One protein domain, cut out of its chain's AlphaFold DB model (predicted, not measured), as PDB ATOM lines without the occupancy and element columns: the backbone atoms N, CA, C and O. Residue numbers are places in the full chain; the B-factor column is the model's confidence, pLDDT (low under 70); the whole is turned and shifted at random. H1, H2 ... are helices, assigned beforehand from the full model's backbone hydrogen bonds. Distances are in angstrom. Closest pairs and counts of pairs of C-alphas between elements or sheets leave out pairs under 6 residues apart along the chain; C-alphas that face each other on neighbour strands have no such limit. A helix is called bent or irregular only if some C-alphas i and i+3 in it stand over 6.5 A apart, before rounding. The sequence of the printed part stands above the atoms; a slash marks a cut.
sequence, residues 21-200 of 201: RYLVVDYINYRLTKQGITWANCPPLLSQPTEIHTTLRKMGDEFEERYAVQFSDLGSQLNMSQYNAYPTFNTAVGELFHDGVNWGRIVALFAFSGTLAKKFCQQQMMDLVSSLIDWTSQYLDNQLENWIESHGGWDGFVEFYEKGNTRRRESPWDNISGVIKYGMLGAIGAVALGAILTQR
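AT A GLANCE: This is residues 21 to 200 of the 201 residues of the protein "Apoptosis regulator R1" of Mizuhopecten yessoensis (UniProt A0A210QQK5). One helix, H5, makes the core of a helical body, and H1, H2, H3, H4 and H6 pack round it from several sides. H8 covers H3 and H4 on the side away from H5, while H7 packs on H2 at one end of the longest axis, where residues 165 to 170 stick out. The printed part has 180 residues with eight named helices, H1 to H8 in order, and no named strand; its class is all helix. It is compact, with a radius of gyration of the C-alphas of 16.1 A, yet only just elongated, with spans of 55 by 36 by 29 A.

IN THESE COORDINATES: Find C-alpha 21 at (-22.855, -8.213, 11.802); here H1 begins and runs to residue 34. Next come H2, residues 51 to 66, H3, residues 68 to 77, and H4, residues 85 to 96. Look for C-alpha 103 at (-35.751, -3.921, 22.521), where H5 begins; it runs 29.0 A to residue 122. H6, residues 126 to 150, is the longest helix, 35.0 A, with a kink of 56 degrees near residue 144; it is irregular, with C-alphas 143 and 146 7.5 A apart. H7 holds residues 153 to 167. H8, residues 177 to 198, runs 30.9 A to C-alpha 198 at (-10.390, 23.190, 20.029); it is only just irregular, with C-alphas 181 and 184 6.6 A apart.

HOW THE PARTS SIT: Start at H5, the hub, which touches five helices. H4, H5 and H6 form an up-and-down bundle, each helix running against the one before. H5 and H6 form a hairpin at a shallow tilt of 6 degrees; their closest C-alphas, of Ala 117 and Val 129, are 5.4 A apart. H4 and H5, also a hairpin, only just touch, with 3 pairs of C-alphas within 8 A, the closest Leu 96 and Arg 105 at 6.8 A. Residues 110 to 118 of H5 touch H1, closest at the C-alphas of Ile 28 and Gly 114, 5.1 A. H2 touches H5 about perpendicular, at 77 degrees, with the C-alphas of Gly 60 and Ala 111 closest at 5.5 A. H3 touches H5 at the C-alphas of Gly 75 and Thr 115, its closest pair, 7.1 A. Farther out, H8 touches H4, closest at the C-alphas of Ala 92 and Met 184, 4.8 A, and is apart from H5. H7 touches H2, closest at the C-alphas of Ile 52 and Val 158, 6.0 A. In H1 to H5 every O i to N i+4 pair is within hydrogen-bond range; H6 has 17 of 21, H7 9 of 11 and H8 15 of 18.

THE WHOLE: The C-alphas farthest apart, of Thr 166 and Arg 200, are 55.5 A apart. The printed part has no cut. The link from H1 to H2, residues 35 to 50, is long. Mean pLDDT of the printed part is 82.7; look for values under 70 at residues 71, 73 to 82, 164 to 172, 174 to 175 and 189 to 200.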
ATOM      1  N   ARG A  21     -23.375  -8.802  13.044       93.19
ATOM      2  CA  ARG A  21     -22.855  -8.213  11.802       93.19
ATOM      3  C   ARG A  21     -23.825  -8.352  10.631       93.19
ATOM      4  O   ARG A  21     -23.997  -7.395   9.884       93.19
ATOM      5  N   TYR A  22     -24.425  -9.527  10.450       93.44
ATOM      6  CA  TYR A  22     -25.352  -9.762   9.348       93.44
ATOM      7  C   TYR A  22     -26.591  -8.870   9.485       93.44
ATOM      8  O   TYR A  22     -26.937  -8.166   8.539       93.44
ATOM      9  N   LEU A  23     -27.194  -8.823  10.676       95.75
ATOM     10  CA  LEU A  23     -28.361  -7.983  10.961       95.75
ATOM     11  C   LEU A  23     -28.076  -6.495  10.709       95.75
ATOM     12  O   LEU A  23     -28.901  -5.791  10.127       95.75
ATOM     13  N   VAL A  24     -26.892  -6.015  11.100       96.44
ATOM     14  CA  VAL A  24     -26.464  -4.626  10.873       96.44
ATOM     15  C   VAL A  24     -26.296  -4.330   9.383       96.44
ATOM     16  O   VAL A  24     -26.794  -3.308   8.908       96.44
ATOM     17  N   VAL A  25     -25.636  -5.218   8.633       94.69
ATOM     18  CA  VAL A  25     -25.461  -5.071   7.178       94.69
ATOM     19  C   VAL A  25     -26.814  -5.077   6.468       94.69
ATOM     20  O   VAL A  25     -27.057  -4.208   5.629       94.69
ATOM     21  N   ASP A  26     -27.693  -6.019   6.814       95.56
ATOM     22  CA  ASP A  26     -29.036  -6.130   6.247       95.56
ATOM     23  C   ASP A  26     -29.836  -4.843   6.453       95.56
ATOM     24  O   ASP A  26     -30.348  -4.255   5.495       95.56
ATOM     25  N   TYR A  27     -29.881  -4.367   7.699       96.31
ATOM     26  CA  TYR A  27     -30.624  -3.172   8.056       96.31
ATOM     27  C   TYR A  27     -30.057  -1.928   7.361       96.31
ATOM     28  O   TYR A  27     -30.811  -1.188   6.731       96.31
ATOM     29  N   ILE A  28     -28.739  -1.701   7.402       95.12
ATOM     30  CA  ILE A  28     -28.114  -0.551   6.728       95.12
ATOM     31  C   ILE A  28     -28.391  -0.588   5.222       95.12
ATOM     32  O   ILE A  28     -28.791   0.428   4.651       95.12
ATOM     33  N   ASN A  29     -28.251  -1.749   4.577       94.19
ATOM     34  CA  ASN A  29     -28.523  -1.885   3.151       94.19
ATOM     35  C   ASN A  29     -29.990  -1.580   2.807       94.19
ATOM     36  O   ASN A  29     -30.263  -0.828   1.867       94.19
ATOM     37  N   TYR A  30     -30.934  -2.111   3.592       94.88
ATOM     38  CA  TYR A  30     -32.356  -1.786   3.463       94.88
ATOM     39  C   TYR A  30     -32.587  -0.273   3.541       94.88
ATOM     40  O   TYR A  30     -33.267   0.308   2.691       94.88
ATOM     41  N   ARG A  31     -31.974   0.385   4.528       92.12
ATOM     42  CA  ARG A  31     -32.145   1.818   4.775       92.12
ATOM     43  C   ARG A  31     -31.560   2.696   3.682       92.12
ATOM     44  O   ARG A  31     -32.224   3.645   3.267       92.12
ATOM     45  N   LEU A  32     -30.373   2.371   3.180       91.25
ATOM     46  CA  LEU A  32     -29.772   3.073   2.045       91.25
ATOM     47  C   LEU A  32     -30.630   2.910   0.782       91.25
ATOM     48  O   LEU A  32     -30.957   3.904   0.131       91.25
ATOM     49  N   THR A  33     -31.096   1.690   0.505       91.56
ATOM     50  CA  THR A  33     -31.934   1.390  -0.668       91.56
ATOM     51  C   THR A  33     -33.262   2.148  -0.626       91.56
ATOM     52  O   THR A  33     -33.664   2.741  -1.626       91.56
ATOM     53  N   LYS A  34     -33.918   2.214   0.543       89.88
ATOM     54  CA  LYS A  34     -35.156   2.991   0.750       89.88
ATOM     55  C   LYS A  34     -34.981   4.485   0.444       89.88
ATOM     56  O   LYS A  34     -35.946   5.160   0.103       89.88
ATOM     57  N   GLN A  35     -33.758   4.999   0.550       85.12
ATOM     58  CA  GLN A  35     -33.397   6.391   0.269       85.12
ATOM     59  C   GLN A  35     -32.856   6.591  -1.160       85.12
ATOM     60  O   GLN A  35     -32.358   7.668  -1.478       85.12
ATOM     61  N   GLY A  36     -32.918   5.564  -2.016       88.19
ATOM     62  CA  GLY A  36     -32.400   5.606  -3.387       88.19
ATOM     63  C   GLY A  36     -30.874   5.505  -3.492       88.19
ATOM     64  O   GLY A  36     -30.323   5.734  -4.566       88.19
ATOM     65  N   ILE A  37     -30.176   5.165  -2.404       87.19
ATOM     66  CA  ILE A  37     -28.718   5.006  -2.384       87.19
ATOM     67  C   ILE A  37     -28.381   3.535  -2.626       87.19
ATOM     68  O   ILE A  37     -28.747   2.664  -1.841       87.19
ATOM     69  N   THR A  38     -27.640   3.258  -3.700       86.50
ATOM     70  CA  THR A  38     -27.130   1.907  -3.980       86.50
ATOM     71  C   THR A  38     -25.783   1.703  -3.294       86.50
ATOM     72  O   THR A  38     -24.815   2.404  -3.591       86.50
ATOM     73  N   TRP A  39     -25.694   0.719  -2.398       84.88
ATOM     74  CA  TRP A  39     -24.439   0.364  -1.739       84.88
ATOM     75  C   TRP A  39     -23.659  -0.662  -2.572       84.88
ATOM     76  O   TRP A  39     -23.838  -1.870  -2.438       84.88
ATOM     77  N   ALA A  40     -22.778  -0.166  -3.446       77.44
ATOM     78  CA  ALA A  40     -22.062  -0.982  -4.434       77.44
ATOM     79  C   ALA A  40     -21.243  -2.149  -3.840       77.44
ATOM     80  O   ALA A  40     -21.112  -3.188  -4.479       77.44
ATOM     81  N   ASN A  41     -20.730  -1.992  -2.615       78.69
ATOM     82  CA  ASN A  41     -19.891  -2.985  -1.934       78.69
ATOM     83  C   ASN A  41     -20.641  -3.741  -0.823       78.69
ATOM     84  O   ASN A  41     -20.011  -4.244   0.108       78.69
ATOM     85  N   CYS A  42     -21.976  -3.795  -0.879       78.94
ATOM     86  CA  CYS A  42     -22.758  -4.551   0.093       78.94
ATOM     87  C   CYS A  42     -22.369  -6.046   0.049       78.94
ATOM     88  O   CYS A  42     -22.356  -6.644  -1.035       78.94
ATOM     89  N   PRO A  43     -22.047  -6.673   1.197       80.06
ATOM     90  CA  PRO A  43     -21.885  -8.119   1.284       80.06
ATOM     91  C   PRO A  43     -23.121  -8.865   0.750       80.06
ATOM     92  O   PRO A  43     -24.227  -8.329   0.771       80.06
ATOM     93  N   PRO A  44     -22.970 -10.119   0.289       78.56
ATOM     94  CA  PRO A  44     -24.113 -10.928  -0.131       78.56
ATOM     95  C   PRO A  44     -25.123 -11.079   1.017       78.56
ATOM     96  O   PRO A  44     -24.786 -11.595   2.082       78.56
ATOM     97  N   LEU A  45     -26.364 -10.676   0.768       84.00
ATOM     98  CA  LEU A  45     -27.487 -10.890   1.671       84.00
ATOM     99  C   LEU A  45     -28.412 -11.981   1.115       84.00
ATOM    100  O   LEU A  45     -28.405 -12.279  -0.082       84.00
ATOM    101  N   LEU A  46     -29.201 -12.581   1.999       79.50
ATOM    102  CA  LEU A  46     -30.273 -13.513   1.687       79.50
ATOM    103  C   LEU A  46     -31.230 -12.890   0.670       79.50
ATOM    104  O   LEU A  46     -31.633 -11.733   0.786       79.50
ATOM    105  N   SER A  47     -31.654 -13.700  -0.300       76.00
ATOM    106  CA  SER A  47     -32.665 -13.300  -1.280       76.00
ATOM    107  C   SER A  47     -34.036 -13.065  -0.645       76.00
ATOM    108  O   SER A  47     -34.818 -12.270  -1.157       76.00
ATOM    109  N   GLN A  48     -34.331 -13.764   0.456       83.31
ATOM    110  CA  GLN A  48     -35.544 -13.579   1.244       83.31
ATOM    111  C   GLN A  48     -35.164 -13.223   2.688       83.31
ATOM    112  O   GLN A  48     -34.501 -14.027   3.348       83.31
ATOM    113  N   PRO A  49     -35.542 -12.031   3.184       87.06
ATOM    114  CA  PRO A  49     -35.301 -11.659   4.571       87.06
ATOM    115  C   PRO A  49     -36.133 -12.540   5.511       87.06
ATOM    116  O   PRO A  49     -37.322 -12.750   5.279       87.06
ATOM    117  N   THR A  50     -35.510 -13.033   6.582       91.62
ATOM    118  CA  THR A  50     -36.226 -13.691   7.692       91.62
ATOM    119  C   THR A  50     -37.134 -12.709   8.439       91.62
ATOM    120  O   THR A  50     -37.036 -11.491   8.272       91.62
ATOM    121  N   GLU A  51     -37.976 -13.240   9.321       92.50
ATOM    122  CA  GLU A  51     -38.888 -12.454  10.153       92.50
ATOM    123  C   GLU A  51     -38.183 -11.468  11.096       92.50
ATOM    124  O   GLU A  51     -38.668 -10.360  11.320       92.50
ATOM    125  N   ILE A  52     -36.985 -11.819  11.575       95.19
ATOM    126  CA  ILE A  52     -36.137 -10.916  12.365       95.19
ATOM    127  C   ILE A  52     -35.800  -9.669  11.538       95.19
ATOM    128  O   ILE A  52     -35.998  -8.544  11.997       95.19
ATOM    129  N   HIS A  53     -35.350  -9.856  10.292       94.81
ATOM    130  CA  HIS A  53     -35.003  -8.749   9.402       94.81
ATOM    131  C   HIS A  53     -36.219  -7.875   9.097       94.81
ATOM    132  O   HIS A  53     -36.146  -6.652   9.195       94.81
ATOM    133  N   THR A  54     -37.353  -8.477   8.725       94.94
ATOM    134  CA  THR A  54     -38.561  -7.716   8.380       94.94
ATOM    135  C   THR A  54     -39.112  -6.960   9.587       94.94
ATOM    136  O   THR A  54     -39.462  -5.786   9.451       94.94
ATOM    137  N   THR A  55     -39.109  -7.572  10.775       95.06
ATOM    138  CA  THR A  55     -39.527  -6.929  12.029       95.06
ATOM    139  C   THR A  55     -38.602  -5.776  12.391       95.06
ATOM    140  O   THR A  55     -39.082  -4.680  12.676       95.06
ATOM    141  N   LEU A  56     -37.283  -5.968  12.303       95.88
ATOM    142  CA  LEU A  56     -36.303  -4.925  12.596       95.88
ATOM    143  C   LEU A  56     -36.450  -3.727  11.652       95.88
ATOM    144  O   LEU A  56     -36.490  -2.584  12.105       95.88
ATOM    145  N   ARG A  57     -36.612  -3.979  10.349       95.94
ATOM    146  CA  ARG A  57     -36.873  -2.942   9.337       95.94
ATOM    147  C   ARG A  57     -38.168  -2.183   9.630       95.94
ATOM    148  O   ARG A  57     -38.163  -0.955   9.625       95.94
ATOM    149  N   LYS A  58     -39.253  -2.900   9.939       94.25
ATOM    150  CA  LYS A  58     -40.563  -2.316  10.267       94.25
ATOM    151  C   LYS A  58     -40.502  -1.447  11.524       94.25
ATOM    152  O   LYS A  58     -41.015  -0.333  11.518       94.25
ATOM    153  N   MET A  59     -39.882  -1.941  12.594       93.06
ATOM    154  CA  MET A  59     -39.771  -1.197  13.852       93.06
ATOM    155  C   MET A  59     -38.829  -0.003  13.719       93.06
ATOM    156  O   MET A  59     -39.111   1.054  14.272       93.06
ATOM    157  N   GLY A  60     -37.750  -0.143  12.949       92.25
ATOM    158  CA  GLY A  60     -36.864   0.965  12.610       92.25
ATOM    159  C   GLY A  60     -37.566   2.070  11.819       92.25
ATOM    160  O   GLY A  60     -37.350   3.248  12.089       92.25
ATOM    161  N   ASP A  61     -38.445   1.699  10.887       91.88
ATOM    162  CA  ASP A  61     -39.271   2.652  10.144       91.88
ATOM    163  C   ASP A  61     -40.279   3.378  11.048       91.88
ATOM    164  O   ASP A  61     -40.365   4.604  10.991       91.88
ATOM    165  N   GLU A  62     -40.992   2.651  11.919       89.44
ATOM    166  CA  GLU A  62     -41.921   3.248  12.896       89.44
ATOM    167  C   GLU A  62     -41.189   4.200  13.854       89.44
ATOM    168  O   GLU A  62     -41.682   5.277  14.198       89.44
ATOM    169  N   PHE A  63     -39.994   3.803  14.291       86.81
ATOM    170  CA  PHE A  63     -39.161   4.603  15.172       86.81
ATOM    171  C   PHE A  63     -38.752   5.921  14.513       86.81
ATOM    172  O   PHE A  63     -38.914   6.987  15.103       86.81
ATOM    173  N   GLU A  64     -38.269   5.877  13.277       84.38
ATOM    174  CA  GLU A  64     -37.881   7.098  12.576       84.38
ATOM    175  C   GLU A  64     -39.042   8.010  12.238       84.38
ATOM    176  O   GLU A  64     -38.884   9.222  12.332       84.38
ATOM    177  N   GLU A  65     -40.200   7.465  11.875       86.69
ATOM    178  CA  GLU A  65     -41.396   8.273  11.660       86.69
ATOM    179  C   GLU A  65     -41.776   9.027  12.942       86.69
ATOM    180  O   GLU A  65     -42.014  10.236  12.922       86.69
ATOM    181  N   ARG A  66     -41.741   8.335  14.087       82.44
ATOM    182  CA  ARG A  66     -42.058   8.920  15.396       82.44
ATOM    183  C   ARG A  66     -41.031   9.958  15.859       82.44
ATOM    184  O   ARG A  66     -41.414  10.926  16.515       82.44
ATOM    185  N   TYR A  67     -39.756   9.771  15.528       77.88
ATOM    186  CA  TYR A  67     -38.659  10.662  15.924       77.88
ATOM    187  C   TYR A  67     -38.085  11.477  14.757       77.88
ATOM    188  O   TYR A  67     -36.935  11.919  14.811       77.88
ATOM    189  N   ALA A  68     -38.872  11.710  13.702       78.94
ATOM    190  CA  ALA A  68     -38.399  12.308  12.452       78.94
ATOM    191  C   ALA A  68     -37.724  13.672  12.656       78.94
ATOM    192  O   ALA A  68     -36.692  13.953  12.048       78.94
ATOM    193  N   VAL A  69     -38.268  14.496  13.559       77.44
ATOM    194  CA  VAL A  69     -37.684  15.798  13.919       77.44
ATOM    195  C   VAL A  69     -36.311  15.608  14.561       77.44
ATOM    196  O   VAL A  69     -35.337  16.200  14.110       77.44
ATOM    197  N   GLN A  70     -36.200  14.715  15.549       73.94
ATOM    198  CA  GLN A  70     -34.939  14.451  16.247       73.94
ATOM    199  C   GLN A  70     -33.882  13.858  15.311       73.94
ATOM    200  O   GLN A  70     -32.712  14.200  15.423       73.94
ATOM    201  N   PHE A  71     -34.277  12.994  14.374       68.31
ATOM    202  CA  PHE A  71     -33.372  12.411  13.383       68.31
ATOM    203  C   PHE A  71     -32.939  13.405  12.302       68.31
ATOM    204  O   PHE A  71     -31.787  13.371  11.864       68.31
ATOM    205  N   SER A  72     -33.824  14.322  11.905       70.62
ATOM    206  CA  SER A  72     -33.470  15.460  11.050       70.62
ATOM    207  C   SER A  72     -32.452  16.372  11.746       70.62
ATOM    208  O   SER A  72     -31.432  16.742  11.156       70.62
ATOM    209  N   ASP A  73     -32.673  16.669  13.027       68.88
ATOM    210  CA  ASP A  73     -31.757  17.469  13.843       68.88
ATOM    211  C   ASP A  73     -30.417  16.752  14.041       68.88
ATOM    212  O   ASP A  73     -29.364  17.351  13.844       68.88
ATOM    213  N   LEU A  74     -30.427  15.447  14.312       66.25
ATOM    214  CA  LEU A  74     -29.223  14.621  14.410       66.25
ATOM    215  C   LEU A  74     -28.407  14.666  13.112       66.25
ATOM    216  O   LEU A  74     -27.194  14.876  13.130       66.25
ATOM    217  N   GLY A  75     -29.082  14.527  11.967       64.19
ATOM    218  CA  GLY A  75     -28.470  14.613  10.646       64.19
ATOM    219  C   GLY A  75     -27.799  15.961  10.375       64.19
ATOM    220  O   GLY A  75     -26.769  15.990   9.700       64.19
ATOM    221  N   SER A  76     -28.324  17.060  10.923       66.44
ATOM    222  CA  SER A  76     -27.756  18.407  10.759       66.44
ATOM    223  C   SER A  76     -26.681  18.756  11.798       66.44
ATOM    224  O   SER A  76     -25.670  19.354  11.436       66.44
ATOM    225  N   GLN A  77     -26.835  18.332  13.057       62.28
ATOM    226  CA  GLN A  77     -25.921  18.648  14.166       62.28
ATOM    227  C   GLN A  77     -24.639  17.810  14.161       62.28
ATOM    228  O   GLN A  77     -23.597  18.254  14.645       62.28
ATOM    229  N   LEU A  78     -24.688  16.604  13.598       64.88
ATOM    230  CA  LEU A  78     -23.530  15.725  13.503       64.88
ATOM    231  C   LEU A  78     -22.526  16.223  12.462       64.88
ATOM    232  O   LEU A  78     -22.461  15.663  11.374       64.88
ATOM    233  N   ASN A  79     -21.699  17.225  12.746       64.38
ATOM    234  CA  ASN A  79     -20.518  17.506  11.916       64.38
ATOM    235  C   ASN A  79     -19.456  16.410  12.120       64.38
ATOM    236  O   ASN A  79     -18.396  16.624  12.707       64.38
ATOM    237  N   MET A  80     -19.787  15.199  11.665       68.25
ATOM    238  CA  MET A  80     -18.896  14.058  11.680       68.25
ATOM    239  C   MET A  80     -17.914  14.154  10.518       68.25
ATOM    240  O   MET A  80     -18.291  14.371   9.368       68.25
ATOM    241  N   SER A  81     -16.647  13.977  10.854       68.81
ATOM    242  CA  SER A  81     -15.544  13.702   9.951       68.81
ATOM    243  C   SER A  81     -14.973  12.327  10.297       68.81
ATOM    244  O   SER A  81     -15.320  11.726  11.317       68.81
ATOM    245  N   GLN A  82     -14.040  11.837   9.486       69.44
ATOM    246  CA  GLN A  82     -13.336  10.585   9.776       69.44
ATOM    247  C   GLN A  82     -12.655  10.570  11.158       69.44
ATOM    248  O   GLN A  82     -12.478   9.501  11.731       69.44
ATOM    249  N   TYR A  83     -12.310  11.738  11.714       74.06
ATOM    250  CA  TYR A  83     -11.600  11.855  12.989       74.06
ATOM    251  C   TYR A  83     -12.506  11.706  14.223       74.06
ATOM    252  O   TYR A  83     -12.084  11.147  15.232       74.06
ATOM    253  N   ASN A  84     -13.749  12.195  14.168       81.25
ATOM    254  CA  ASN A  84     -14.652  12.210  15.330       81.25
ATOM    255  C   ASN A  84     -15.813  11.202  15.229       81.25
ATOM    256  O   ASN A  84     -16.531  11.028  16.211       81.25
ATOM    257  N   ALA A  85     -15.972  10.499  14.101       85.00
ATOM    258  CA  ALA A  85     -17.069   9.555  13.881       85.00
ATOM    259  C   ALA A  85     -17.171   8.470  14.969       85.00
ATOM    260  O   ALA A  85     -18.254   8.265  15.516       85.00
ATOM    261  N   TYR A  86     -16.056   7.816  15.325       88.50
ATOM    262  CA  TYR A  86     -16.057   6.780  16.366       88.50
ATOM    263  C   TYR A  86     -16.344   7.340  17.768       88.50
ATOM    264  O   TYR A  86     -17.272   6.843  18.404       88.50
ATOM    265  N   PRO A  87     -15.634   8.380  18.263       87.31
ATOM    266  CA  PRO A  87     -15.959   8.988  19.552       87.31
ATOM    267  C   PRO A  87     -17.422   9.419  19.658       87.31
ATOM    268  O   PRO A  87     -18.076   9.116  20.649       87.31
ATOM    269  N   THR A  88     -17.963  10.072  18.625       85.56
ATOM    270  CA  THR A  88     -19.356  10.520  18.647       85.56
ATOM    271  C   THR A  88     -20.336   9.349  18.620       85.56
ATOM    272  O   THR A  88     -21.321   9.387  19.352       85.56
ATOM    273  N   PHE A  89     -20.064   8.298  17.839       89.38
ATOM    274  CA  PHE A  89     -20.841   7.058  17.893       89.38
ATOM    275  C   PHE A  89     -20.820   6.456  19.304       89.38
ATOM    276  O   PHE A  89     -21.874   6.191  19.874       89.38
ATOM    277  N   ASN A  90     -19.637   6.296  19.897       90.62
ATOM    278  CA  ASN A  90     -19.486   5.665  21.203       90.62
ATOM    279  C   ASN A  90     -20.188   6.459  22.317       90.62
ATOM    280  O   ASN A  90     -20.876   5.866  23.143       90.62
ATOM    281  N   THR A  91     -20.081   7.792  22.313       88.38
ATOM    282  CA  THR A  91     -20.827   8.658  23.240       88.38
ATOM    283  C   THR A  91     -22.336   8.496  23.057       88.38
ATOM    284  O   THR A  91     -23.052   8.299  24.032       88.38
ATOM    285  N   ALA A  92     -22.823   8.538  21.814       87.38
ATOM    286  CA  ALA A  92     -24.246   8.416  21.508       87.38
ATOM    287  C   ALA A  92     -24.839   7.098  22.023       87.38
ATOM    288  O   ALA A  92     -25.899   7.085  22.645       87.38
ATOM    289  N   VAL A  93     -24.136   5.994  21.770       90.88
ATOM    290  CA  VAL A  93     -24.569   4.658  22.176       90.88
ATOM    291  C   VAL A  93     -24.423   4.466  23.691       90.88
ATOM    292  O   VAL A  93     -25.304   3.875  24.307       90.88
ATOM    293  N   GLY A  94     -23.380   5.024  24.312       90.88
ATOM    294  CA  GLY A  94     -23.231   5.038  25.770       90.88
ATOM    295  C   GLY A  94     -24.412   5.708  26.476       90.88
ATOM    296  O   GLY A  94     -24.976   5.136  27.404       90.88
ATOM    297  N   GLU A  95     -24.850   6.868  25.983       88.88
ATOM    298  CA  GLU A  95     -26.047   7.552  26.490       88.88
ATOM    299  C   GLU A  95     -27.334   6.771  26.196       88.88
ATOM    300  O   GLU A  95     -28.232   6.699  27.033       88.88
ATOM    301  N   LEU A  96     -27.428   6.143  25.020       89.69
ATOM    302  CA  LEU A  96     -28.604   5.365  24.629       89.69
ATOM    303  C   LEU A  96     -28.878   4.189  25.578       89.69
ATOM    304  O   LEU A  96     -30.038   3.818  25.763       89.69
ATOM    305  N   PHE A  97     -27.840   3.610  26.177       91.75
ATOM    306  CA  PHE A  97     -27.941   2.444  27.059       91.75
ATOM    307  C   PHE A  97     -27.551   2.735  28.517       91.75
ATOM    308  O   PHE A  97     -27.446   1.800  29.309       91.75
ATOM    309  N   HIS A  98     -27.384   4.008  28.897       90.50
ATOM    310  CA  HIS A  98     -26.873   4.413  30.214       90.50
ATOM    311  C   HIS A  98     -27.689   3.843  31.392       90.50
ATOM    312  O   HIS A  98     -27.117   3.422  32.398       90.50
ATOM    313  N   ASP A  99     -29.016   3.860  31.286       87.31
ATOM    314  CA  ASP A  99     -29.973   3.457  32.327       87.31
ATOM    315  C   ASP A  99     -30.640   2.104  32.037       87.31
ATOM    316  O   ASP A  99     -31.577   1.705  32.728       87.31
ATOM    317  N   GLY A 100     -30.141   1.369  31.040       90.38
ATOM    318  CA  GLY A 100     -30.533  -0.013  30.788       90.38
ATOM    319  C   GLY A 100     -30.792  -0.349  29.325       90.38
ATOM    320  O   GLY A 100     -30.786   0.496  28.426       90.38
ATOM    321  N   VAL A 101     -31.047  -1.636  29.097       92.88
ATOM    322  CA  VAL A 101     -31.269  -2.221  27.772       92.88
ATOM    323  C   VAL A 101     -32.728  -2.646  27.635       92.88
ATOM    324  O   VAL A 101     -33.321  -3.208  28.554       92.88
ATOM    325  N   ASN A 102     -33.317  -2.359  26.475       91.94
ATOM    326  CA  ASN A 102     -34.594  -2.917  26.041       91.94
ATOM    327  C   ASN A 102     -34.651  -2.983  24.509       91.94
ATOM    328  O   ASN A 102     -33.875  -2.311  23.823       91.94
ATOM    329  N   TRP A 103     -35.605  -3.744  23.968       94.00
ATOM    330  CA  TRP A 103     -35.751  -3.921  22.521       94.00
ATOM    331  C   TRP A 103     -35.945  -2.609  21.756       94.00
ATOM    332  O   TRP A 103     -35.370  -2.444  20.683       94.00
ATOM    333  N   GLY A 104     -36.671  -1.638  22.317       91.50
ATOM    334  CA  GLY A 104     -36.857  -0.335  21.679       91.50
ATOM    335  C   GLY A 104     -35.549   0.455  21.548       91.50
ATOM    336  O   GLY A 104     -35.310   1.079  20.516       91.50
ATOM    337  N   ARG A 105     -34.660   0.395  22.548       92.12
ATOM    338  CA  ARG A 105     -33.322   1.014  22.484       92.12
ATOM    339  C   ARG A 105     -32.401   0.293  21.508       92.12
ATOM    340  O   ARG A 105     -31.625   0.940  20.813       92.12
ATOM    341  N   ILE A 106     -32.529  -1.027  21.392       95.25
ATOM    342  CA  ILE A 106     -31.828  -1.791  20.354       95.25
ATOM    343  C   ILE A 106     -32.292  -1.325  18.968       95.25
ATOM    344  O   ILE A 106     -31.454  -0.979  18.141       95.25
ATOM    345  N   VAL A 107     -33.600  -1.181  18.726       94.38
ATOM    346  CA  VAL A 107     -34.115  -0.596  17.470       94.38
ATOM    347  C   VAL A 107     -33.561   0.814  17.240       94.38
ATOM    348  O   VAL A 107     -33.158   1.139  16.121       94.38
ATOM    349  N   ALA A 108     -33.477   1.636  18.289       91.38
ATOM    350  CA  ALA A 108     -32.900   2.974  18.206       91.38
ATOM    351  C   ALA A 108     -31.427   2.961  17.761       91.38
ATOM    352  O   ALA A 108     -31.046   3.783  16.927       91.38
ATOM    353  N   LEU A 109     -30.616   2.007  18.236       94.62
ATOM    354  CA  LEU A 109     -29.228   1.817  17.796       94.62
ATOM    355  C   LEU A 109     -29.145   1.500  16.294       94.62
ATOM    356  O   LEU A 109     -28.310   2.070  15.582       94.62
ATOM    357  N   PHE A 110     -30.022   0.628  15.788       95.88
ATOM    358  CA  PHE A 110     -30.089   0.322  14.356       95.88
ATOM    359  C   PHE A 110     -30.502   1.551  13.540       95.88
ATOM    360  O   PHE A 110     -29.827   1.893  12.568       95.88
ATOM    361  N   ALA A 111     -31.560   2.260  13.941       91.88
ATOM    362  CA  ALA A 111     -32.006   3.487  13.274       91.88
ATOM    363  C   ALA A 111     -30.929   4.585  13.276       91.88
ATOM    364  O   ALA A 111     -30.679   5.221  12.246       91.88
ATOM    365  N   PHE A 112     -30.220   4.747  14.395       89.75
ATOM    366  CA  PHE A 112     -29.070   5.639  14.502       89.75
ATOM    367  C   PHE A 112     -27.963   5.258  13.516       89.75
ATOM    368  O   PHE A 112     -27.527   6.095  12.722       89.75
ATOM    369  N   SER A 113     -27.581   3.981  13.482       93.19
ATOM    370  CA  SER A 113     -26.573   3.464  12.547       93.19
ATOM    371  C   SER A 113     -26.991   3.664  11.082       93.19
ATOM    372  O   SER A 113     -26.191   4.099  10.259       93.19
ATOM    373  N   GLY A 114     -28.263   3.436  10.739       92.25
ATOM    374  CA  GLY A 114     -28.787   3.703   9.393       92.25
ATOM    375  C   GLY A 114     -28.694   5.181   8.994       92.25
ATOM    376  O   GLY A 114     -28.328   5.502   7.861       92.25
ATOM    377  N   THR A 115     -28.958   6.088   9.937       87.62
ATOM    378  CA  THR A 115     -28.838   7.540   9.725       87.62
ATOM    379  C   THR A 115     -27.388   7.963   9.490       87.62
ATOM    380  O   THR A 115     -27.113   8.723   8.555       87.62
ATOM    381  N   LEU A 116     -26.443   7.432  10.270       88.38
ATOM    382  CA  LEU A 116     -25.012   7.673  10.065       88.38
ATOM    383  C   LEU A 116     -24.519   7.121   8.727       88.38
ATOM    384  O   LEU A 116     -23.826   7.827   7.999       88.38
ATOM    385  N   ALA A 117     -24.927   5.903   8.365       91.12
ATOM    386  CA  ALA A 117     -24.564   5.295   7.089       91.12
ATOM    387  C   ALA A 117     -25.017   6.163   5.906       91.12
ATOM    388  O   ALA A 117     -24.220   6.457   5.014       91.12
ATOM    389  N   LYS A 118     -26.266   6.653   5.929       87.75
ATOM    390  CA  LYS A 118     -26.776   7.600   4.924       87.75
ATOM    391  C   LYS A 118     -25.887   8.837   4.831       87.75
ATOM    392  O   LYS A 118     -25.514   9.233   3.727       87.75
ATOM    393  N   LYS A 119     -25.535   9.434   5.971       85.12
ATOM    394  CA  LYS A 119     -24.695  10.632   6.019       85.12
ATOM    395  C   LYS A 119     -23.307  10.384   5.428       85.12
ATOM    396  O   LYS A 119     -22.865  11.158   4.582       85.12
ATOM    397  N   PHE A 120     -22.654   9.286   5.804       87.69
ATOM    398  CA  PHE A 120     -21.346   8.918   5.260       87.69
ATOM    399  C   PHE A 120     -21.401   8.669   3.752       87.69
ATOM    400  O   PHE A 120     -20.524   9.144   3.035       87.69
ATOM    401  N   CYS A 121     -22.456   8.029   3.237       87.31
ATOM    402  CA  CYS A 121     -22.657   7.891   1.793       87.31
ATOM    403  C   CYS A 121     -22.818   9.252   1.094       87.31
ATOM    404  O   CYS A 121     -22.186   9.489   0.067       87.31
ATOM    405  N   GLN A 122     -23.616  10.165   1.655       84.69
ATOM    406  CA  GLN A 122     -23.814  11.514   1.102       84.69
ATOM    407  C   GLN A 122     -22.528  12.353   1.101       84.69
ATOM    408  O   GLN A 122     -22.344  13.193   0.223       84.69
ATOM    409  N   GLN A 123     -21.627  12.106   2.054       84.44
ATOM    410  CA  GLN A 123     -20.321  12.761   2.171       84.44
ATOM    411  C   GLN A 123     -19.183  11.999   1.468       84.44
ATOM    412  O   GLN A 123     -18.023  12.367   1.627       84.44
ATOM    413  N   GLN A 124     -19.493  10.944   0.703       85.06
ATOM    414  CA  GLN A 124     -18.514  10.093   0.007       85.06
ATOM    415  C   GLN A 124     -17.477   9.419   0.937       85.06
ATOM    416  O   GLN A 124     -16.381   9.067   0.513       85.06
ATOM    417  N   MET A 125     -17.831   9.176   2.203       84.19
ATOM    418  CA  MET A 125     -16.983   8.535   3.219       84.19
ATOM    419  C   MET A 125     -17.296   7.036   3.366       84.19
ATOM    420  O   MET A 125     -17.631   6.561   4.449       84.19
ATOM    421  N   MET A 126     -17.215   6.273   2.275       82.81
ATOM    422  CA  MET A 126     -17.650   4.864   2.256       82.81
ATOM    423  C   MET A 126     -16.876   3.956   3.227       82.81
ATOM    424  O   MET A 126     -17.455   3.011   3.762       82.81
ATOM    425  N   ASP A 127     -15.611   4.265   3.515       85.50
ATOM    426  CA  ASP A 127     -14.812   3.519   4.497       85.50
ATOM    427  C   ASP A 127     -15.412   3.600   5.907       85.50
ATOM    428  O   ASP A 127     -15.412   2.614   6.643       85.50
ATOM    429  N   LEU A 128     -16.028   4.737   6.261       87.25
ATOM    430  CA  LEU A 128     -16.709   4.895   7.547       87.25
ATOM    431  C   LEU A 128     -17.981   4.056   7.651       87.25
ATOM    432  O   LEU A 128     -18.369   3.710   8.760       87.25
ATOM    433  N   VAL A 129     -18.624   3.700   6.535       89.38
ATOM    434  CA  VAL A 129     -19.775   2.781   6.561       89.38
ATOM    435  C   VAL A 129     -19.320   1.390   6.998       89.38
ATOM    436  O   VAL A 129     -19.983   0.764   7.822       89.38
ATOM    437  N   SER A 130     -18.166   0.931   6.505       89.00
ATOM    438  CA  SER A 130     -17.580  -0.350   6.920       89.00
ATOM    439  C   SER A 130     -17.202  -0.330   8.402       89.00
ATOM    440  O   SER A 130     -17.608  -1.224   9.144       89.00
ATOM    441  N   SER A 131     -16.523   0.728   8.854       91.81
ATOM    442  CA  SER A 131     -16.180   0.900  10.270       91.81
ATOM    443  C   SER A 131     -17.418   0.993  11.163       91.81
ATOM    444  O   SER A 131     -17.440   0.408  12.237       91.81
ATOM    445  N   LEU A 132     -18.479   1.669  10.718       93.62
ATOM    446  CA  LEU A 132     -19.737   1.764  11.456       93.62
ATOM    447  C   LEU A 132     -20.391   0.394  11.650       93.62
ATOM    448  O   LEU A 132     -20.867   0.097  12.741       93.62
ATOM    449  N   ILE A 133     -20.391  -0.455  10.619       93.56
ATOM    450  CA  ILE A 133     -20.877  -1.836  10.741       93.56
ATOM    451  C   ILE A 133     -20.060  -2.587  11.794       93.56
ATOM    452  O   ILE A 133     -20.636  -3.288  12.626       93.56
ATOM    453  N   ASP A 134     -18.734  -2.429  11.782       94.06
ATOM    454  CA  ASP A 134     -17.853  -3.035  12.781       94.06
ATOM    455  C   ASP A 134     -18.201  -2.539  14.190       94.06
ATOM    456  O   ASP A 134     -18.429  -3.361  15.071       94.06
ATOM    457  N   TRP A 135     -18.335  -1.228  14.397       96.44
ATOM    458  CA  TRP A 135     -18.653  -0.650  15.707       96.44
ATOM    459  C   TRP A 135     -20.015  -1.105  16.229       96.44
ATOM    460  O   TRP A 135     -20.116  -1.534  17.376       96.44
ATOM    461  N   THR A 136     -21.057  -1.067  15.394       97.19
ATOM    462  CA  THR A 136     -22.403  -1.490  15.800       97.19
ATOM    463  C   THR A 136     -22.454  -2.989  16.079       97.19
ATOM    464  O   THR A 136     -23.026  -3.395  17.088       97.19
ATOM    465  N   SER A 137     -21.833  -3.820  15.233       96.50
ATOM    466  CA  SER A 137     -21.800  -5.272  15.455       96.50
ATOM    467  C   SER A 137     -21.013  -5.652  16.709       96.50
ATOM    468  O   SER A 137     -21.518  -6.418  17.521       96.50
ATOM    469  N   GLN A 138     -19.853  -5.035  16.943       96.44
ATOM    470  CA  GLN A 138     -19.075  -5.252  18.165       96.44
ATOM    471  C   GLN A 138     -19.804  -4.767  19.417       96.44
ATOM    472  O   GLN A 138     -19.664  -5.382  20.468       96.44
ATOM    473  N   TYR A 139     -20.572  -3.676  19.343       96.94
ATOM    474  CA  TYR A 139     -21.358  -3.228  20.492       96.94
ATOM    475  C   TYR A 139     -22.472  -4.228  20.827       96.94
ATOM    476  O   TYR A 139     -22.672  -4.548  21.997       96.94
ATOM    477  N   LEU A 140     -23.156  -4.763  19.809       97.38
ATOM    478  CA  LEU A 140     -24.145  -5.828  19.987       97.38
ATOM    479  C   LEU A 140     -23.514  -7.061  20.644       97.38
ATOM    480  O   LEU A 140     -24.001  -7.497  21.682       97.38
ATOM    481  N   ASP A 141     -22.402  -7.551  20.095       95.62
ATOM    482  CA  ASP A 141     -21.732  -8.762  20.580       95.62
ATOM    483  C   ASP A 141     -21.141  -8.567  21.990       95.62
ATOM    484  O   ASP A 141     -21.300  -9.407  22.863       95.62
ATOM    485  N   ASN A 142     -20.498  -7.429  22.265       95.12
ATOM    486  CA  ASN A 142     -19.761  -7.254  23.521       95.12
ATOM    487  C   ASN A 142     -20.616  -6.722  24.676       95.12
ATOM    488  O   ASN A 142     -20.305  -6.992  25.835       95.12
ATOM    489  N   GLN A 143     -21.621  -5.890  24.388       95.75
ATOM    490  CA  GLN A 143     -22.379  -5.174  25.423       95.75
ATOM    491  C   GLN A 143     -23.817  -5.672  25.550       95.75
ATOM    492  O   GLN A 143     -24.393  -5.588  26.633       95.75
ATOM    493  N   LEU A 144     -24.411  -6.176  24.463       96.94
ATOM    494  CA  LEU A 144     -25.842  -6.476  24.415       96.94
ATOM    495  C   LEU A 144     -26.152  -7.976  24.328       96.94
ATOM    496  O   LEU A 144     -27.267  -8.351  24.684       96.94
ATOM    497  N   GLU A 145     -25.197  -8.828  23.941       95.81
ATOM    498  CA  GLU A 145     -25.387 -10.276  23.744       95.81
ATOM    499  C   GLU A 145     -26.040 -10.954  24.956       95.81
ATOM    500  O   GLU A 145     -27.103 -11.552  24.824       95.81
ATOM    501  N   ASN A 146     -25.491 -10.776  26.162       97.12
ATOM    502  CA  ASN A 146     -26.054 -11.381  27.378       97.12
ATOM    503  C   ASN A 146     -27.513 -10.965  27.631       97.12
ATOM    504  O   ASN A 146     -28.341 -11.765  28.077       97.12
ATOM    505  N   TRP A 147     -27.841  -9.698  27.364       97.38
ATOM    506  CA  TRP A 147     -29.206  -9.211  27.529       97.38
ATOM    507  C   TRP A 147     -30.119  -9.805  26.451       97.38
ATOM    508  O   TRP A 147     -31.177 -10.325  26.784       97.38
ATOM    509  N   ILE A 148     -29.680  -9.805  25.191       96.56
ATOM    510  CA  ILE A 148     -30.404 -10.381  24.050       96.56
ATOM    511  C   ILE A 148     -30.727 -11.858  24.311       96.56
ATOM    512  O   ILE A 148     -31.892 -12.249  24.248       96.56
ATOM    513  N   GLU A 149     -29.736 -12.659  24.703       96.19
ATOM    514  CA  GLU A 149     -29.910 -14.088  24.988       96.19
ATOM    515  C   GLU A 149     -30.845 -14.336  26.179       96.19
ATOM    516  O   GLU A 149     -31.748 -15.171  26.105       96.19
ATOM    517  N   SER A 150     -30.722 -13.554  27.260       97.00
ATOM    518  CA  SER A 150     -31.635 -13.666  28.414       97.00
ATOM    519  C   SER A 150     -33.083 -13.259  28.107       97.00
ATOM    520  O   SER A 150     -33.980 -13.572  28.892       97.00
ATOM    521  N   HIS A 151     -33.328 -12.615  26.962       95.56
ATOM    522  CA  HIS A 151     -34.652 -12.215  26.479       95.56
ATOM    523  C   HIS A 151     -35.119 -13.043  25.269       95.56
ATOM    524  O   HIS A 151     -35.978 -12.592  24.513       95.56
ATOM    525  N   GLY A 152     -34.595 -14.265  25.107       94.75
ATOM    526  CA  GLY A 152     -35.024 -15.207  24.067       94.75
ATOM    527  C   GLY A 152     -34.323 -15.016  22.721       94.75
ATOM    528  O   GLY A 152     -34.828 -15.474  21.697       94.75
ATOM    529  N   GLY A 153     -33.188 -14.316  22.705       95.88
ATOM    530  CA  GLY A 153     -32.443 -14.019  21.490       95.88
ATOM    531  C   GLY A 153     -33.237 -13.145  20.516       95.88
ATOM    532  O   GLY A 153     -34.185 -12.443  20.877       95.88
ATOM    533  N   TRP A 154     -32.864 -13.203  19.239       95.81
ATOM    534  CA  TRP A 154     -33.568 -12.466  18.184       95.81
ATOM    535  C   TRP A 154     -34.968 -13.016  17.871       95.81
ATOM    536  O   TRP A 154     -35.803 -12.273  17.357       95.81
ATOM    537  N   ASP A 155     -35.265 -14.265  18.229       94.19
ATOM    538  CA  ASP A 155     -36.629 -14.803  18.146       94.19
ATOM    539  C   ASP A 155     -37.534 -14.150  19.209       94.19
ATOM    540  O   ASP A 155     -38.657 -13.738  18.912       94.19
ATOM    541  N   GLY A 156     -37.014 -13.930  20.424       94.31
ATOM    542  CA  GLY A 156     -37.699 -13.171  21.474       94.31
ATOM    543  C   GLY A 156     -37.976 -11.710  21.094       94.31
ATOM    544  O   GLY A 156     -39.001 -11.146  21.488       94.31
ATOM    545  N   PHE A 157     -37.118 -11.097  20.271       94.81
ATOM    546  CA  PHE A 157     -37.371  -9.776  19.680       94.81
ATOM    547  C   PHE A 157     -38.604  -9.775  18.765       94.81
ATOM    548  O   PHE A 157     -39.447  -8.880  18.877       94.81
ATOM    549  N   VAL A 158     -38.728 -10.768  17.878       94.19
ATOM    550  CA  VAL A 158     -39.906 -10.921  17.006       94.19
ATOM    551  C   VAL A 158     -41.154 -11.100  17.864       94.19
ATOM    552  O   VAL A 158     -42.094 -10.306  17.768       94.19
ATOM    553  N   GLU A 159     -41.116 -12.057  18.790       91.75
ATOM    554  CA  GLU A 159     -42.234 -12.381  19.672       91.75
ATOM    555  C   GLU A 159     -42.709 -11.164  20.488       91.75
ATOM    556  O   GLU A 159     -43.914 -10.935  20.641       91.75
ATOM    557  N   PHE A 160     -41.779 -10.337  20.981       90.19
ATOM    558  CA  PHE A 160     -42.086  -9.102  21.705       90.19
ATOM    559  C   PHE A 160     -42.933  -8.133  20.863       90.19
ATOM    560  O   PHE A 160     -43.943  -7.603  21.344       90.19
ATOM    561  N   TYR A 161     -42.562  -7.911  19.600       88.62
ATOM    562  CA  TYR A 161     -43.264  -6.969  18.725       88.62
ATOM    563  C   TYR A 161     -44.541  -7.542  18.103       88.62
ATOM    564  O   TYR A 161     -45.497  -6.787  17.897       88.62
ATOM    565  N   GLU A 162     -44.616  -8.855  17.891       84.94
ATOM    566  CA  GLU A 162     -45.842  -9.542  17.481       84.94
ATOM    567  C   GLU A 162     -46.907  -9.517  18.582       84.94
ATOM    568  O   GLU A 162     -48.037  -9.068  18.357       84.94
ATOM    569  N   LYS A 163     -46.544  -9.914  19.810       70.88
ATOM    570  CA  LYS A 163     -47.459  -9.900  20.962       70.88
ATOM    571  C   LYS A 163     -47.861  -8.482  21.345       70.88
ATOM    572  O   LYS A 163     -49.032  -8.246  21.659       70.88
ATOM    573  N   GLY A 164     -46.937  -7.523  21.267       60.59
ATOM    574  CA  GLY A 164     -47.219  -6.107  21.500       60.59
ATOM    575  C   GLY A 164     -48.314  -5.558  20.579       60.59
ATOM    576  O   GLY A 164     -49.118  -4.735  21.009       60.59
ATOM    577  N   ASN A 165     -48.431  -6.061  19.350       55.03
ATOM    578  CA  ASN A 165     -49.480  -5.645  18.418       55.03
ATOM    579  C   ASN A 165     -50.902  -6.030  18.893       55.03
ATOM    580  O   ASN A 165     -51.878  -5.426  18.461       55.03
ATOM    581  N   THR A 166     -51.026  -6.998  19.813       51.69
ATOM    582  CA  THR A 166     -52.315  -7.512  20.320       51.69
ATOM    583  C   THR A 166     -52.738  -6.963  21.692       51.69
ATOM    584  O   THR A 166     -53.890  -7.143  22.080       51.69
ATOM    585  N   ARG A 167     -51.846  -6.293  22.449       56.81
ATOM    586  CA  ARG A 167     -52.092  -5.887  23.858       56.81
ATOM    587  C   ARG A 167     -51.574  -4.487  24.250       56.81
ATOM    588  O   ARG A 167     -51.305  -4.248  25.426       56.81
ATOM    589  N   ARG A 168     -51.372  -3.549  23.318       54.53
ATOM    590  CA  ARG A 168     -50.721  -2.258  23.639       54.53
ATOM    591  C   ARG A 168     -51.625  -1.288  24.425       54.53
ATOM    592  O   ARG A 168     -52.574  -0.740  23.872       54.53
ATOM    593  N   ARG A 169     -51.267  -1.033  25.695       50.19
ATOM    594  CA  ARG A 169     -51.704   0.127  26.510       50.19
ATOM    595  C   ARG A 169     -50.593   1.186  26.676       50.19
ATOM    596  O   ARG A 169     -50.917   2.348  26.879       50.19
ATOM    597  N   GLU A 170     -49.321   0.802  26.527       57.62
ATOM    598  CA  GLU A 170     -48.127   1.667  26.617       57.62
ATOM    599  C   GLU A 170     -47.253   1.479  25.367       57.62
ATOM    600  O   GLU A 170     -47.206   0.379  24.798       57.62
ATOM    601  N   SER A 171     -46.609   2.544  24.880       66.19
ATOM    602  CA  SER A 171     -45.822   2.496  23.645       66.19
ATOM    603  C   SER A 171     -44.391   2.016  23.946       66.19
ATOM    604  O   SER A 171     -43.793   2.475  24.922       66.19
ATOM    605  N   PRO A 172     -43.775   1.152  23.104       69.44
ATOM    606  CA  PRO A 172     -42.379   0.714  23.281       69.44
ATOM    607  C   PRO A 172     -41.349   1.857  23.319       69.44
ATOM    608  O   PRO A 172     -40.170   1.632  23.581       69.44
ATOM    609  N   TRP A 173     -41.794   3.074  23.016       74.50
ATOM    610  CA  TRP A 173     -40.991   4.263  22.785       74.50
ATOM    611  C   TRP A 173     -41.070   5.269  23.944       74.50
ATOM    612  O   TRP A 173     -40.303   6.235  23.974       74.50
ATOM    613  N   ASP A 174     -41.960   5.057  24.919       68.44
ATOM    614  CA  ASP A 174     -42.268   6.058  25.951       68.44
ATOM    615  C   ASP A 174     -41.032   6.390  26.810       68.44
ATOM    616  O   ASP A 174     -40.724   7.562  27.036       68.44
ATOM    617  N   ASN A 175     -40.213   5.380  27.125       68.69
ATOM    618  CA  ASN A 175     -38.959   5.527  27.880       68.69
ATOM    619  C   ASN A 175     -37.746   5.948  27.028       68.69
ATOM    620  O   ASN A 175     -36.641   6.073  27.549       68.69
ATOM    621  N   ILE A 176     -37.916   6.135  25.716       73.44
ATOM    622  CA  ILE A 176     -36.810   6.412  24.783       73.44
ATOM    623  C   ILE A 176     -36.779   7.891  24.387       73.44
ATOM    624  O   ILE A 176     -35.717   8.449  24.118       73.44
ATOM    625  N   SER A 177     -37.929   8.566  24.413       73.12
ATOM    626  CA  SER A 177     -38.035   9.971  24.004       73.12
ATOM    627  C   SER A 177     -37.114  10.915  24.795       73.12
ATOM    628  O   SER A 177     -36.478  11.787  24.198       73.12
ATOM    629  N   GLY A 178     -37.006  10.719  26.113       75.19
ATOM    630  CA  GLY A 178     -36.103  11.480  26.980       75.19
ATOM    631  C   GLY A 178     -34.630  11.173  26.707       75.19
ATOM    632  O   GLY A 178     -33.826  12.096  26.595       75.19
ATOM    633  N   VAL A 179     -34.302   9.895  26.502       78.81
ATOM    634  CA  VAL A 179     -32.942   9.423  26.193       78.81
ATOM    635  C   VAL A 179     -32.433  10.017  24.882       78.81
ATOM    636  O   VAL A 179     -31.309  10.502  24.825       78.81
ATOM    637  N   ILE A 180     -33.265  10.058  23.836       76.38
ATOM    638  CA  ILE A 180     -32.881  10.665  22.553       76.38
ATOM    639  C   ILE A 180     -32.657  12.170  22.713       76.38
ATOM    640  O   ILE A 180     -31.624  12.683  22.286       76.38
ATOM    641  N   LYS A 181     -33.632  12.883  23.296       71.44
ATOM    642  CA  LYS A 181     -33.627  14.354  23.343       71.44
ATOM    643  C   LYS A 181     -32.550  14.913  24.265       71.44
ATOM    644  O   LYS A 181     -31.870  15.859  23.881       71.44
ATOM    645  N   TYR A 182     -32.425  14.359  25.467       74.50
ATOM    646  CA  TYR A 182     -31.568  14.917  26.513       74.50
ATOM    647  C   TYR A 182     -30.263  14.140  26.700       74.50
ATOM    648  O   TYR A 182     -29.268  14.754  27.066       74.50
ATOM    649  N   GLY A 183     -30.248  12.837  26.409       80.19
ATOM    650  CA  GLY A 183     -29.038  12.012  26.456       80.19
ATOM    651  C   GLY A 183     -28.253  12.109  25.151       80.19
ATOM    652  O   GLY A 183     -27.335  12.914  25.021       80.19
ATOM    653  N   MET A 184     -28.661  11.336  24.144       77.69
ATOM    654  CA  MET A 184     -27.919  11.170  22.890       77.69
ATOM    655  C   MET A 184     -27.686  12.495  22.148       77.69
ATOM    656  O   MET A 184     -26.542  12.829  21.846       77.69
ATOM    657  N   LEU A 185     -28.735  13.279  21.865       72.75
ATOM    658  CA  LEU A 185     -28.577  14.565  21.170       72.75
ATOM    659  C   LEU A 185     -27.831  15.600  22.018       72.75
ATOM    660  O   LEU A 185     -26.982  16.321  21.493       72.75
ATOM    661  N   GLY A 186     -28.109  15.647  23.323       72.12
ATOM    662  CA  GLY A 186     -27.434  16.554  24.251       72.12
ATOM    663  C   GLY A 186     -25.926  16.302  24.315       72.12
ATOM    664  O   GLY A 186     -25.130  17.227  24.139       72.12
ATOM    665  N   ALA A 187     -25.525  15.043  24.494       73.62
ATOM    666  CA  ALA A 187     -24.124  14.650  24.593       73.62
ATOM    667  C   ALA A 187     -23.371  14.844  23.269       73.62
ATOM    668  O   ALA A 187     -22.261  15.381  23.257       73.62
ATOM    669  N   ILE A 188     -23.983  14.475  22.141       70.19
ATOM    670  CA  ILE A 188     -23.407  14.699  20.809       70.19
ATOM    671  C   ILE A 188     -23.214  16.196  20.539       70.19
ATOM    672  O   ILE A 188     -22.140  16.600  20.084       70.19
ATOM    673  N   GLY A 189     -24.219  17.025  20.839       64.06
ATOM    674  CA  GLY A 189     -24.144  18.476  20.675       64.06
ATOM    675  C   GLY A 189     -23.016  19.095  21.505       64.06
ATOM    676  O   GLY A 189     -22.248  19.911  20.992       64.06
ATOM    677  N   ALA A 190     -22.848  18.655  22.756       59.19
ATOM    678  CA  ALA A 190     -21.763  19.109  23.625       59.19
ATOM    679  C   ALA A 190     -20.369  18.741  23.078       59.19
ATOM    680  O   ALA A 190     -19.470  19.585  23.054       59.19
ATOM    681  N   VAL A 191     -20.189  17.512  22.577       59.22
ATOM    682  CA  VAL A 191     -18.917  17.057  21.982       59.22
ATOM    683  C   VAL A 191     -18.603  17.812  20.688       59.22
ATOM    684  O   VAL A 191     -17.462  18.229  20.482       59.22
ATOM    685  N   ALA A 192     -19.601  18.035  19.828       53.56
ATOM    686  CA  ALA A 192     -19.422  18.782  18.584       53.56
ATOM    687  C   ALA A 192     -18.966  20.227  18.849       53.56
ATOM    688  O   ALA A 192     -18.047  20.714  18.190       53.56
ATOM    689  N   LEU A 193     -19.544  20.894  19.853       45.34
ATOM    690  CA  LEU A 193     -19.123  22.236  20.266       45.34
ATOM    691  C   LEU A 193     -17.703  22.243  20.853       45.34
ATOM    692  O   LEU A 193     -16.910  23.120  20.509       45.34
ATOM    693  N   GLY A 194     -17.347  21.251  21.676       47.81
ATOM    694  CA  GLY A 194     -15.994  21.117  22.230       47.81
ATOM    695  C   GLY A 194     -14.911  20.926  21.157       47.81
ATOM    696  O   GLY A 194     -13.840  21.529  21.241       47.81
ATOM    697  N   ALA A 195     -15.208  20.153  20.107       48.56
ATOM    698  CA  ALA A 195     -14.315  19.960  18.963       48.56
ATOM    699  C   ALA A 195     -14.145  21.240  18.118       48.56
ATOM    700  O   ALA A 195     -13.049  21.539  17.653       48.56
ATOM    701  N   ILE A 196     -15.210  22.033  17.950       48.25
ATOM    702  CA  ILE A 196     -15.152  23.312  17.218       48.25
ATOM    703  C   ILE A 196     -14.309  24.346  17.978       48.25
ATOM    704  O   ILE A 196     -13.553  25.100  17.362       48.25
ATOM    705  N   LEU A 197     -14.409  24.378  19.310       39.31
ATOM    706  CA  LEU A 197     -13.629  25.296  20.146       39.31
ATOM    707  C   LEU A 197     -12.135  24.943  20.170       39.31
ATOM    708  O   LEU A 197     -11.305  25.844  20.228       39.31
ATOM    709  N   THR A 198     -11.788  23.660  20.061       48.88
ATOM    710  CA  THR A 198     -10.390  23.190  20.029       48.88
ATOM    711  C   THR A 198      -9.718  23.335  18.663       48.88
ATOM    712  O   THR A 198      -8.498  23.273  18.579       48.88
ATOM    713  N   GLN A 199     -10.477  23.579  17.591       37.41
ATOM    714  CA  GLN A 199      -9.933  23.765  16.240       37.41
ATOM    715  C   GLN A 199      -9.516  25.218  15.932       37.41
ATOM    716  O   GLN A 199      -8.987  25.486  14.855       37.41
ATOM    717  N   ARG A 200      -9.783  26.169  16.844       42.12
ATOM    718  CA  ARG A 200      -9.525  27.615  16.665       42.12
ATOM    719  C   ARG A 200      -8.405  28.192  17.546       42.12
ATOM    720  O   ARG A 200      -8.254  29.412  17.583       42.12
TER     721      ARG A 200